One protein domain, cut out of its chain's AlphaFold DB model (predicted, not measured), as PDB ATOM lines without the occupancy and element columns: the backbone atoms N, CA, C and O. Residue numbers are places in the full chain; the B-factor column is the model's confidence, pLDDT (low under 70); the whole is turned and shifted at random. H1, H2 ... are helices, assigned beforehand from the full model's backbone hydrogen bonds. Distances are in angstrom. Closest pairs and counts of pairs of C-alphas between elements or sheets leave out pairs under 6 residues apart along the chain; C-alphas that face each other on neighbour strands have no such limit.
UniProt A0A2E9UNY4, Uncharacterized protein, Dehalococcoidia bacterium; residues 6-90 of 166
ATOM      1  N   GLY A   6     209.248  75.224 -47.319       47.66
ATOM      2  CA  GLY A   6     208.290  74.562 -48.209       47.66
ATOM      3  C   GLY A   6     206.824  74.858 -47.862       47.66
ATOM      4  O   GLY A   6     205.997  75.082 -48.746       47.66
ATOM      5  N   TRP A   7     206.494  74.983 -46.574       50.00
ATOM      6  CA  TRP A   7     205.128  75.246 -46.108       50.00
ATOM      7  C   TRP A   7     204.694  76.698 -46.317       50.00
ATOM      8  O   TRP A   7     203.519  76.978 -46.577       50.00
ATOM      9  N   ARG A   8     205.647  77.637 -46.258       52.41
ATOM     10  CA  ARG A   8     205.406  79.039 -46.633       52.41
ATOM     11  C   ARG A   8     205.136  79.174 -48.132       52.41
ATOM     12  O   ARG A   8     204.384  80.062 -48.532       52.41
ATOM     13  N   SER A   9     205.720  78.299 -48.952       53.97
ATOM     14  CA  SER A   9     205.437  78.221 -50.389       53.97
ATOM     15  C   SER A   9     204.017  77.711 -50.661       53.97
ATOM     16  O   SER A   9     203.260  78.386 -51.352       53.97
ATOM     17  N   LEU A  10     203.585  76.631 -49.994       53.97
ATOM     18  CA  LEU A  10     202.216  76.100 -50.121       53.97
ATOM     19  C   LEU A  10     201.139  77.151 -49.790       53.97
ATOM     20  O   LEU A  10     200.159  77.301 -50.517       53.97
ATOM     21  N   ARG A  11     201.347  77.931 -48.718       52.84
ATOM     22  CA  ARG A  11     200.466  79.058 -48.352       52.84
ATOM     23  C   ARG A  11     200.417  80.153 -49.423       52.84
ATOM     24  O   ARG A  11     199.358  80.738 -49.631       52.84
ATOM     25  N   ARG A  12     201.538  80.440 -50.097       56.62
ATOM     26  CA  ARG A  12     201.594  81.414 -51.201       56.62
ATOM     27  C   ARG A  12     200.896  80.895 -52.452       56.62
ATOM     28  O   ARG A  12     200.164  81.661 -53.067       56.62
ATOM     29  N   THR A  13     201.076  79.622 -52.796       57.00
ATOM     30  CA  THR A  13     200.398  78.989 -53.934       57.00
ATOM     31  C   THR A  13     198.889  78.956 -53.716       57.00
ATOM     32  O   THR A  13     198.167  79.413 -54.592       57.00
ATOM     33  N   LEU A  14     198.412  78.557 -52.528       52.84
ATOM     34  CA  LEU A  14     196.985  78.607 -52.163       52.84
ATOM     35  C   LEU A  14     196.412  80.040 -52.219       52.84
ATOM     36  O   LEU A  14     195.261  80.248 -52.588       52.84
ATOM     37  N   GLY A  15     197.229  81.048 -51.907       50.75
ATOM     38  CA  GLY A  15     196.837  82.458 -51.959       50.75
ATOM     39  C   GLY A  15     196.605  83.028 -53.365       50.75
ATOM     40  O   GLY A  15     196.115  84.150 -53.454       50.75
ATOM     41  N   LYS A  16     196.950  82.291 -54.433       54.81
ATOM     42  CA  LYS A  16     196.721  82.677 -55.838       54.81
ATOM     43  C   LYS A  16     195.383  82.178 -56.404       54.81
ATOM     44  O   LYS A  16     195.063  82.493 -57.545       54.81
ATOM     45  N   TRP A  17     194.618  81.404 -55.635       54.75
ATOM     46  CA  TRP A  17     193.349  80.823 -56.078       54.75
ATOM     47  C   TRP A  17     192.185  81.769 -55.783       54.75
ATOM     48  O   TRP A  17     192.159  82.434 -54.745       54.75
ATOM     49  N   ASN A  18     191.208  81.800 -56.693       49.00
ATOM     50  CA  ASN A  18     190.105  82.773 -56.768       49.00
ATOM     51  C   ASN A  18     189.080  82.696 -55.608       49.00
ATOM     52  O   ASN A  18     188.010  83.291 -55.663       49.00
ATOM     53  N   THR A  19     189.394  81.935 -54.560       57.00
ATOM     54  CA  THR A  19     188.511  81.528 -53.455       57.00
ATOM     55  C   THR A  19     189.220  81.598 -52.095       57.00
ATOM     56  O   THR A  19     188.767  81.012 -51.113       57.00
ATOM     57  N   ARG A  20     190.337  82.339 -52.000       58.16
ATOM     58  CA  ARG A  20     191.135  82.498 -50.768       58.16
ATOM     59  C   ARG A  20     190.301  82.890 -49.545       58.16
ATOM     60  O   ARG A  20     190.546  82.359 -48.458       58.16
ATOM     61  N   ASP A  21     189.345  83.796 -49.716       59.50
ATOM     62  CA  ASP A  21     188.510  84.283 -48.614       59.50
ATOM     63  C   ASP A  21     187.546  83.200 -48.125       59.50
ATOM     64  O   ASP A  21     187.407  83.012 -46.918       59.50
ATOM     65  N   LEU A  22     186.983  82.412 -49.047       65.50
ATOM     66  CA  LEU A  22     186.150  81.253 -48.732       65.50
ATOM     67  C   LEU A  22     186.956  80.170 -48.001       65.50
ATOM     68  O   LEU A  22     186.548  79.698 -46.946       65.50
ATOM     69  N   TYR A  23     188.144  79.807 -48.493       69.31
ATOM     70  CA  TYR A  23     188.970  78.788 -47.834       69.31
ATOM     71  C   TYR A  23     189.494  79.229 -46.471       69.31
ATOM     72  O   TYR A  23     189.566  78.422 -45.540       69.31
ATOM     73  N   SER A  24     189.796  80.518 -46.325       72.62
ATOM     74  CA  SER A  24     190.146  81.095 -45.029       72.62
ATOM     75  C   SER A  24     188.950  81.069 -44.076       72.62
ATOM     76  O   SER A  24     189.120  80.690 -42.917       72.62
ATOM     77  N   SER A  25     187.742  81.396 -44.556       73.88
ATOM     78  CA  SER A  25     186.536  81.431 -43.723       73.88
ATOM     79  C   SER A  25     186.140  80.052 -43.211       73.88
ATOM     80  O   SER A  25     185.669  79.956 -42.084       73.88
ATOM     81  N   ILE A  26     186.393  78.981 -43.972       76.19
ATOM     82  CA  ILE A  26     186.113  77.600 -43.549       76.19
ATOM     83  C   ILE A  26     187.318  76.906 -42.892       76.19
ATOM     84  O   ILE A  26     187.232  75.725 -42.553       76.19
ATOM     85  N   ALA A  27     188.430  77.614 -42.679       77.62
ATOM     86  CA  ALA A  27     189.687  77.067 -42.161       77.62
ATOM     87  C   ALA A  27     190.218  75.854 -42.960       77.62
ATOM     88  O   ALA A  27     190.828  74.941 -42.398       77.62
ATOM     89  N   TYR A  28     190.003  75.858 -44.275       74.75
ATOM     90  CA  TYR A  28     190.566  74.877 -45.194       74.75
ATOM     91  C   TYR A  28     192.044  75.184 -45.419       74.75
ATOM     92  O   TYR A  28     192.427  76.276 -45.847       74.75
ATOM     93  N   SER A  29     192.900  74.220 -45.102       77.31
ATOM     94  CA  SER A  29     194.345  74.401 -45.223       77.31
ATOM     95  C   SER A  29     194.858  73.964 -46.592       77.31
ATOM     96  O   SER A  29     194.311  73.061 -47.217       77.31
ATOM     97  N   GLY A  30     195.999  74.512 -47.017       71.88
ATOM     98  CA  GLY A  30     196.677  74.010 -48.215       71.88
ATOM     99  C   GLY A  30     197.063  72.528 -48.106       71.88
ATOM    100  O   GLY A  30     197.062  71.807 -49.100       71.88
ATOM    101  N   CYS A  31     197.319  72.032 -46.893       74.62
ATOM    102  CA  CYS A  31     197.532  70.607 -46.666       74.62
ATOM    103  C   CYS A  31     196.265  69.795 -46.950       74.62
ATOM    104  O   CYS A  31     196.380  68.684 -47.468       74.62
ATOM    105  N   GLU A  32     195.089  70.342 -46.625       76.38
ATOM    106  CA  GLU A  32     193.781  69.726 -46.861       76.38
ATOM    107  C   GLU A  32     193.512  69.494 -48.346       76.38
ATOM    108  O   GLU A  32     193.153  68.377 -48.714       76.38
ATOM    109  N   GLY A  33     193.850  70.468 -49.197       77.19
ATOM    110  CA  GLY A  33     193.761  70.347 -50.660       77.19
ATOM    111  C   GLY A  33     194.598  69.220 -51.269       77.19
ATOM    112  O   GLY A  33     194.377  68.813 -52.408       77.19
ATOM    113  N   LEU A  34     195.533  68.647 -50.509       81.69
ATOM    114  CA  LEU A  34     196.291  67.483 -50.954       81.69
ATOM    115  C   LEU A  34     195.621  66.141 -50.582       81.69
ATOM    116  O   LEU A  34     196.090  65.104 -51.051       81.69
ATOM    117  N   TRP A  35     194.641  66.101 -49.659       76.25
ATOM    118  CA  TRP A  35     194.128  64.856 -49.034       76.25
ATOM    119  C   TRP A  35     193.195  64.045 -49.920       76.25
ATOM    120  O   TRP A  35     193.355  62.828 -49.991       76.25
ATOM    121  N   GLY A  36     192.217  64.694 -50.547       67.19
ATOM    122  CA  GLY A  36     191.226  63.998 -51.359       67.19
ATOM    123  C   GLY A  36     191.839  63.421 -52.641       67.19
ATOM    124  O   GLY A  36     192.819  63.969 -53.153       67.19
ATOM    125  N   PRO A  37     191.278  62.348 -53.220       67.62
ATOM    126  CA  PRO A  37     191.461  62.043 -54.635       67.62
ATOM    127  C   PRO A  37     191.079  63.259 -55.499       67.62
ATOM    128  O   PRO A  37     190.205  64.025 -55.105       67.62
ATOM    129  N   PRO A  38     191.709  63.467 -56.670       61.47
ATOM    130  CA  PRO A  38     191.382  64.602 -57.542       61.47
ATOM    131  C   PRO A  38     189.929  64.581 -58.043       61.47
ATOM    132  O   PRO A  38     189.401  65.621 -58.391       61.47
ATOM    133  N   TYR A  39     189.270  63.422 -58.026       66.12
ATOM    134  CA  TYR A  39     187.873  63.242 -58.426       66.12
ATOM    135  C   TYR A  39     186.862  63.347 -57.268       66.12
ATOM    136  O   TYR A  39     185.702  63.001 -57.464       66.12
ATOM    137  N   LEU A  40     187.276  63.756 -56.062       67.88
ATOM    138  CA  LEU A  40     186.334  64.174 -55.017       67.88
ATOM    139  C   LEU A  40     186.169  65.696 -55.114       67.88
ATOM    140  O   LEU A  40     186.968  66.404 -54.497       67.88
ATOM    141  N   PRO A  41     185.209  66.205 -55.910       62.78
ATOM    142  CA  PRO A  41     184.959  67.634 -55.967       62.78
ATOM    143  C   PRO A  41     184.472  68.126 -54.602       62.78
ATOM    144  O   PRO A  41     183.706  67.451 -53.909       62.78
ATOM    145  N   ASP A  42     184.906  69.326 -54.224       65.31
ATOM    146  CA  ASP A  42     184.312  70.028 -53.091       65.31
ATOM    147  C   ASP A  42     183.098  70.808 -53.617       65.31
ATOM    148  O   ASP A  42     183.156  72.026 -53.819       65.31
ATOM    149  N   ASP A  43     182.014  70.078 -53.901       55.94
ATOM    150  CA  ASP A  43     180.780  70.638 -54.454       55.94
ATOM    151  C   ASP A  43     180.320  71.851 -53.628       55.94
ATOM    152  O   ASP A  43     180.151  71.781 -52.409       55.94
ATOM    153  N   GLY A  44     180.150  72.994 -54.297       57.62
ATOM    154  CA  GLY A  44     179.743  74.252 -53.663       57.62
ATOM    155  C   GLY A  44     180.866  75.088 -53.030       57.62
ATOM    156  O   GLY A  44     180.591  76.213 -52.622       57.62
ATOM    157  N   LEU A  45     182.118  74.609 -52.994       64.25
ATOM    158  CA  LEU A  45     183.286  75.392 -52.541       64.25
ATOM    159  C   LEU A  45     184.147  75.948 -53.691       64.25
ATOM    160  O   LEU A  45     185.086  76.705 -53.456       64.25
ATOM    161  N   GLY A  46     183.814  75.623 -54.943       60.31
ATOM    162  CA  GLY A  46     184.532  76.119 -56.125       60.31
ATOM    163  C   GLY A  46     185.842  75.383 -56.427       60.31
ATOM    164  O   GLY A  46     186.660  75.895 -57.180       60.31
ATOM    165  N   ASN A  47     186.045  74.199 -55.841       64.81
ATOM    166  CA  ASN A  47     187.125  73.268 -56.174       64.81
ATOM    167  C   ASN A  47     186.541  72.091 -56.965       64.81
ATOM    168  O   ASN A  47     186.226  71.038 -56.402       64.81
ATOM    169  N   ASP A  48     186.385  72.268 -58.273       72.94
ATOM    170  CA  ASP A  48     186.157  71.130 -59.157       72.94
ATOM    171  C   ASP A  48     187.417  70.247 -59.261       72.94
ATOM    172  O   ASP A  48     188.494  70.559 -58.737       72.94
ATOM    173  N   ALA A  49     187.275  69.101 -59.926       74.38
ATOM    174  CA  ALA A  49     188.360  68.136 -60.062       74.38
ATOM    175  C   ALA A  49     189.602  68.727 -60.756       74.38
ATOM    176  O   ALA A  49     190.734  68.412 -60.376       74.38
ATOM    177  N   GLU A  50     189.399  69.607 -61.742       79.44
ATOM    178  CA  GLU A  50     190.475  70.272 -62.481       79.44
ATOM    179  C   GLU A  50     191.253  71.238 -61.579       79.44
ATOM    180  O   GLU A  50     192.485  71.192 -61.521       79.44
ATOM    181  N   THR A  51     190.537  72.043 -60.796       76.94
ATOM    182  CA  THR A  51     191.098  72.984 -59.821       76.94
ATOM    183  C   THR A  51     191.944  72.249 -58.781       76.94
ATOM    184  O   THR A  51     193.089  72.630 -58.521       76.94
ATOM    185  N   ILE A  52     191.431  71.145 -58.225       76.75
ATOM    186  CA  ILE A  52     192.156  70.328 -57.238       76.75
ATOM    187  C   ILE A  52     193.399  69.673 -57.861       76.75
ATOM    188  O   ILE A  52     194.452  69.611 -57.217       76.75
ATOM    189  N   ALA A  53     193.295  69.161 -59.090       82.38
ATOM    190  CA  ALA A  53     194.419  68.547 -59.793       82.38
ATOM    191  C   ALA A  53     195.536  69.568 -60.047       82.38
ATOM    192  O   ALA A  53     196.683  69.343 -59.652       82.38
ATOM    193  N   LYS A  54     195.183  70.736 -60.592       83.44
ATOM    194  CA  LYS A  54     196.119  71.836 -60.822       83.44
ATOM    195  C   LYS A  54     196.766  72.307 -59.513       83.44
ATOM    196  O   LYS A  54     197.979  72.486 -59.477       83.44
ATOM    197  N   TYR A  55     196.010  72.415 -58.416       81.81
ATOM    198  CA  TYR A  55     196.570  72.773 -57.107       81.81
ATOM    199  C   TYR A  55     197.645  71.792 -56.634       81.81
ATOM    200  O   TYR A  55     198.697  72.209 -56.148       81.81
ATOM    201  N   LYS A  56     197.403  70.488 -56.784       84.88
ATOM    202  CA  LYS A  56     198.389  69.463 -56.425       84.88
ATOM    203  C   LYS A  56     199.652  69.596 -57.266       84.88
ATOM    204  O   LYS A  56     200.736  69.512 -56.699       84.88
ATOM    205  N   HIS A  57     199.513  69.832 -58.568       89.94
ATOM    206  CA  HIS A  57     200.657  70.015 -59.459       89.94
ATOM    207  C   HIS A  57     201.471  71.235 -59.023       89.94
ATOM    208  O   HIS A  57     202.626  71.082 -58.639       89.94
ATOM    209  N   ASP A  58     200.830  72.404 -58.925       88.50
ATOM    210  CA  ASP A  58     201.483  73.658 -58.537       88.50
ATOM    211  C   ASP A  58     202.164  73.562 -57.156       88.50
ATOM    212  O   ASP A  58     203.231  74.138 -56.931       88.50
ATOM    213  N   ALA A  59     201.557  72.842 -56.203       86.62
ATOM    214  CA  ALA A  59     202.122  72.641 -54.873       86.62
ATOM    215  C   ALA A  59     203.407  71.800 -54.905       86.62
ATOM    216  O   ALA A  59     204.379  72.156 -54.236       86.62
ATOM    217  N   TRP A  60     203.423  70.702 -55.665       89.38
ATOM    218  CA  TRP A  60     204.591  69.826 -55.760       89.38
ATOM    219  C   TRP A  60     205.670  70.376 -56.691       89.38
ATOM    220  O   TRP A  60     206.842  70.275 -56.341       89.38
ATOM    221  N   ASP A  61     205.303  71.062 -57.775       91.19
ATOM    222  CA  ASP A  61     206.240  71.813 -58.621       91.19
ATOM    223  C   ASP A  61     206.981  72.874 -57.799       91.19
ATOM    224  O   ASP A  61     208.206  72.976 -57.847       91.19
ATOM    225  N   ALA A  62     206.270  73.609 -56.938       87.31
ATOM    226  CA  ALA A  62     206.895  74.588 -56.053       87.31
ATOM    227  C   ALA A  62     207.843  73.963 -55.012       87.31
ATOM    228  O   ALA A  62     208.762  74.641 -54.546       87.31
ATOM    229  N   VAL A  63     207.617  72.710 -54.605       89.38
ATOM    230  CA  VAL A  63     208.533  71.968 -53.721       89.38
ATOM    231  C   VAL A  63     209.756  71.495 -54.505       89.38
ATOM    232  O   VAL A  63     210.873  71.730 -54.056       89.38
ATOM    233  N   LEU A  64     209.573  70.897 -55.684       92.19
ATOM    234  CA  LEU A  64     210.672  70.426 -56.532       92.19
ATOM    235  C   LEU A  64     211.600  71.575 -56.958       92.19
ATOM    236  O   LEU A  64     212.821  71.454 -56.842       92.19
ATOM    237  N   ALA A  65     211.036  72.730 -57.318       92.50
ATOM    238  CA  ALA A  65     211.799  73.918 -57.691       92.50
ATOM    239  C   ALA A  65     212.696  74.445 -56.553       92.50
ATOM    240  O   ALA A  65     213.800  74.924 -56.807       92.50
ATOM    241  N   GLN A  66     212.284  74.311 -55.282       90.62
ATOM    242  CA  GLN A  66     213.138  74.665 -54.129       90.62
ATOM    243  C   GLN A  66     214.376  73.770 -54.013       90.62
ATOM    244  O   GLN A  66     215.362  74.160 -53.393       90.62
ATOM    245  N   HIS A  67     214.329  72.589 -54.625       93.00
ATOM    246  CA  HIS A  67     215.437  71.649 -54.720       93.00
ATOM    247  C   HIS A  67     216.104  71.666 -56.107       93.00
ATOM    248  O   HIS A  67     216.867  70.758 -56.424       93.00
ATOM    249  N   GLY A  68     215.827  72.681 -56.937       94.81
ATOM    250  CA  GLY A  68     216.414  72.818 -58.274       94.81
ATOM    251  C   GLY A  68     216.003  71.711 -59.247       94.81
ATOM    252  O   GLY A  68     216.763  71.394 -60.156       94.81
ATOM    253  N   THR A  69     214.843  71.088 -59.030       94.88
ATOM    254  CA  THR A  69     214.320  70.001 -59.865       94.88
ATOM    255  C   THR A  69     213.077  70.468 -60.619       94.88
ATOM    256  O   THR A  69     212.143  70.980 -60.008       94.88
ATOM    257  N   GLU A  70     213.051  70.251 -61.932       94.81
ATOM    258  CA  GLU A  70     211.884  70.460 -62.796       94.81
ATOM    259  C   GLU A  70     211.610  69.151 -63.545       94.81
ATOM    260  O   GLU A  70     212.206  68.879 -64.586       94.81
ATOM    261  N   ASP A  71     210.766  68.294 -62.968       95.62
ATOM    262  CA  ASP A  71     210.485  66.953 -63.492       95.62
ATOM    263  C   ASP A  71     209.008  66.591 -63.267       95.62
ATOM    264  O   ASP A  71     208.554  66.388 -62.137       95.62
ATOM    265  N   ILE A  72     208.263  66.530 -64.374       95.06
ATOM    266  CA  ILE A  72     206.823  66.246 -64.409       95.06
ATOM    267  C   ILE A  72     206.520  64.806 -63.978       95.06
ATOM    268  O   ILE A  72     205.581  64.584 -63.215       95.06
ATOM    269  N   GLU A  73     207.325  63.838 -64.417       96.44
ATOM    270  CA  GLU A  73     207.123  62.424 -64.088       96.44
ATOM    271  C   GLU A  73     207.376  62.193 -62.595       96.44
ATOM    272  O   GLU A  73     206.599  61.525 -61.900       96.44
ATOM    273  N   LEU A  74     208.427  62.821 -62.058       95.19
ATOM    274  CA  LEU A  74     208.703  62.799 -60.628       95.19
ATOM    275  C   LEU A  74     207.571  63.455 -59.829       95.19
ATOM    276  O   LEU A  74     207.111  62.861 -58.849       95.19
ATOM    277  N   ARG A  75     207.089  64.637 -60.239       94.31
ATOM    278  CA  ARG A  75     205.954  65.322 -59.595       94.31
ATOM    279  C   ARG A  75     204.733  64.413 -59.503       94.31
ATOM    280  O   ARG A  75     204.179  64.243 -58.413       94.31
ATOM    281  N   ASP A  76     204.338  63.816 -60.620       92.50
ATOM    282  CA  ASP A  76     203.135  62.990 -60.699       92.50
ATOM    283  C   ASP A  76     203.300  61.709 -59.863       92.50
ATOM    284  O   ASP A  76     202.393  61.328 -59.114       92.50
ATOM    285  N   SER A  77     204.502  61.117 -59.859       94.56
ATOM    286  CA  SER A  77     204.825  59.981 -58.987       94.56
ATOM    287  C   SER A  77     204.742  60.332 -57.493       94.56
ATOM    288  O   SER A  77     204.253  59.527 -56.693       94.56
ATOM    289  N   ILE A  78     205.160  61.540 -57.094       93.06
ATOM    290  CA  ILE A  78     205.078  62.008 -55.706       93.06
ATOM    291  C   ILE A  78     203.624  62.260 -55.310       93.06
ATOM    292  O   ILE A  78     203.220  61.848 -54.220       93.06
ATOM    293  N   ILE A  79     202.829  62.894 -56.176       90.00
ATOM    294  CA  ILE A  79     201.395  63.114 -55.946       90.00
ATOM    295  C   ILE A  79     200.697  61.782 -55.675       90.00
ATOM    296  O   ILE A  79     199.988  61.646 -54.668       90.00
ATOM    297  N   GLU A  80     200.926  60.796 -56.540       89.12
ATOM    298  CA  GLU A  80     200.306  59.481 -56.426       89.12
ATOM    299  C   GLU A  80     200.786  58.734 -55.177       89.12
ATOM    300  O   GLU A  80     199.973  58.233 -54.392       89.12
ATOM    301  N   ARG A  81     202.098  58.728 -54.914       91.12
ATOM    302  CA  ARG A  81     202.658  58.088 -53.718       91.12
ATOM    303  C   ARG A  81     202.134  58.722 -52.437       91.12
ATOM    304  O   ARG A  81     201.736  58.014 -51.514       91.12
ATOM    305  N   HIS A  82     202.101  60.047 -52.369       88.75
ATOM    306  CA  HIS A  82     201.593  60.779 -51.217       88.75
ATOM    307  C   HIS A  82     200.117  60.464 -50.943       88.75
ATOM    308  O   HIS A  82     199.729  60.254 -49.790       88.75
ATOM    309  N   ARG A  83     199.291  60.378 -51.995       85.38
ATOM    310  CA  ARG A  83     197.886  59.963 -51.893       85.38
ATOM    311  C   ARG A  83     197.764  58.553 -51.320       85.38
ATOM    312  O   ARG A  83     197.029  58.348 -50.349       85.38
ATOM    313  N   THR A  84     198.486  57.606 -51.909       87.50
ATOM    314  CA  THR A  84     198.432  56.191 -51.533       87.50
ATOM    315  C   THR A  84     198.904  55.976 -50.095       87.50
ATOM    316  O   THR A  84     198.178  55.381 -49.299       87.50
ATOM    317  N   GLU A  85     200.049  56.543 -49.711       90.50
ATOM    318  CA  GLU A  85     200.610  56.406 -48.360       90.50
ATOM    319  C   GLU A  85     199.743  57.052 -47.277       90.50
ATOM    320  O   GLU A  85     199.587  56.499 -46.189       90.50
ATOM    321  N   ARG A  86     199.154  58.225 -47.536       87.81
ATOM    322  CA  ARG A  86     198.278  58.847 -46.534       87.81
ATOM    323  C   ARG A  86     196.964  58.107 -46.377       87.81
ATOM    324  O   ARG A  86     196.493  57.969 -45.254       87.81
ATOM    325  N   THR A  87     196.395  57.616 -47.475       85.00
ATOM    326  CA  THR A  87     195.134  56.867 -47.427       85.00
ATOM    327  C   THR A  87     195.320  55.513 -46.743       85.00
ATOM    328  O   THR A  87     194.480  55.134 -45.937       85.00
ATOM    329  N   SER A  88     196.427  54.803 -46.995       88.50
ATOM    330  CA  SER A  88     196.702  53.501 -46.362       88.50
ATOM    331  C   SER A  88     196.981  53.604 -44.860       88.50
ATOM    332  O   SER A  88     196.750  52.658 -44.110       88.50
ATOM    333  N   ARG A  89     197.469  54.762 -44.402       90.00
ATOM    334  CA  ARG A  89     197.780  55.025 -42.989       90.00
ATOM    335  C   ARG A  89     196.650  55.721 -42.241       90.00
ATOM    336  O   ARG A  89     196.776  55.921 -41.032       90.00
ATOM    337  N   LEU A  90     195.577  56.098 -42.929       89.56
ATOM    338  CA  LEU A  90     194.438  56.758 -42.321       89.56
ATOM    339  C   LEU A  90     193.616  55.742 -41.525       89.56
ATOM    340  O   LEU A  90     192.870  54.946 -42.084       89.56
TER     341      LEU A  90
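AT A GLANCE: This is residues 6 to 90 of the 166 residues of an uncharacterized protein of Dehalococcoidia bacterium (UniProt A0A2E9UNY4). The long helix H3 makes a wide V with H4, which folds back from near the end of H3, while the short helix H1 packs along another side of H3. Tiny H2 follows H1 and touches no helix, and a long loop, residues 26 to 48, leads from it through the middle of the domain and back out to the start of H3. The 85 printed residues hold four named helices, H1, H2, H3 and H4 in chain order, and no named strand; the class is all helix. The whole is compact, with a radius of gyration of the C-alphas of 12.8 A, and its outline is rounded, spanning 34 by 28 by 22 A.

IN THESE COORDINATES: Find C-alpha 6 at (208.290, 74.562, -48.209); from there H1, residues 6 to 14, runs 12.6 A. Next comes H2, residues 20 to 25, 8.5 A long. Look for C-alpha 49 at (188.360, 68.136, -60.062), where H3, residues 49 to 66, begins its 26.3 A. H4, residues 72 to 88, runs 24.3 A to C-alpha 88 at (196.702, 53.501, -46.362).

HOW THE PARTS SIT: H1 and H3 touch, closest at the C-alphas of Leu 10 and Ala 59, 5.9 A apart. They run opposite ways at a shallow tilt of 34.9 degrees, only just short of steep. Residues 56 to 64 of H3 touch residues 75 to 79 of H4, closest at the C-alphas of Trp 60 and Arg 75, 6.1 A apart. These two run opposite ways at a steep tilt of 69 degrees, only just short of about perpendicular. H2 is close to H1 but not clearly touching, with the C-alphas of Leu 14 and Arg 20 7.2 A apart, and is apart from H3 and H4. Every O i to N i+4 pair is within hydrogen-bond range in H1, H2 and H4, and 13 of 14 in H3.

THE WHOLE: The C-alphas farthest apart, those of Gly 44 and Gly 68, are 37.0 A apart. The printed part has no cut; the link from H2 to H3 is long, the other two tight. Mean pLDDT of the printed part is 76.2, and residues 6 to 23 and 36 to 47 are under 70.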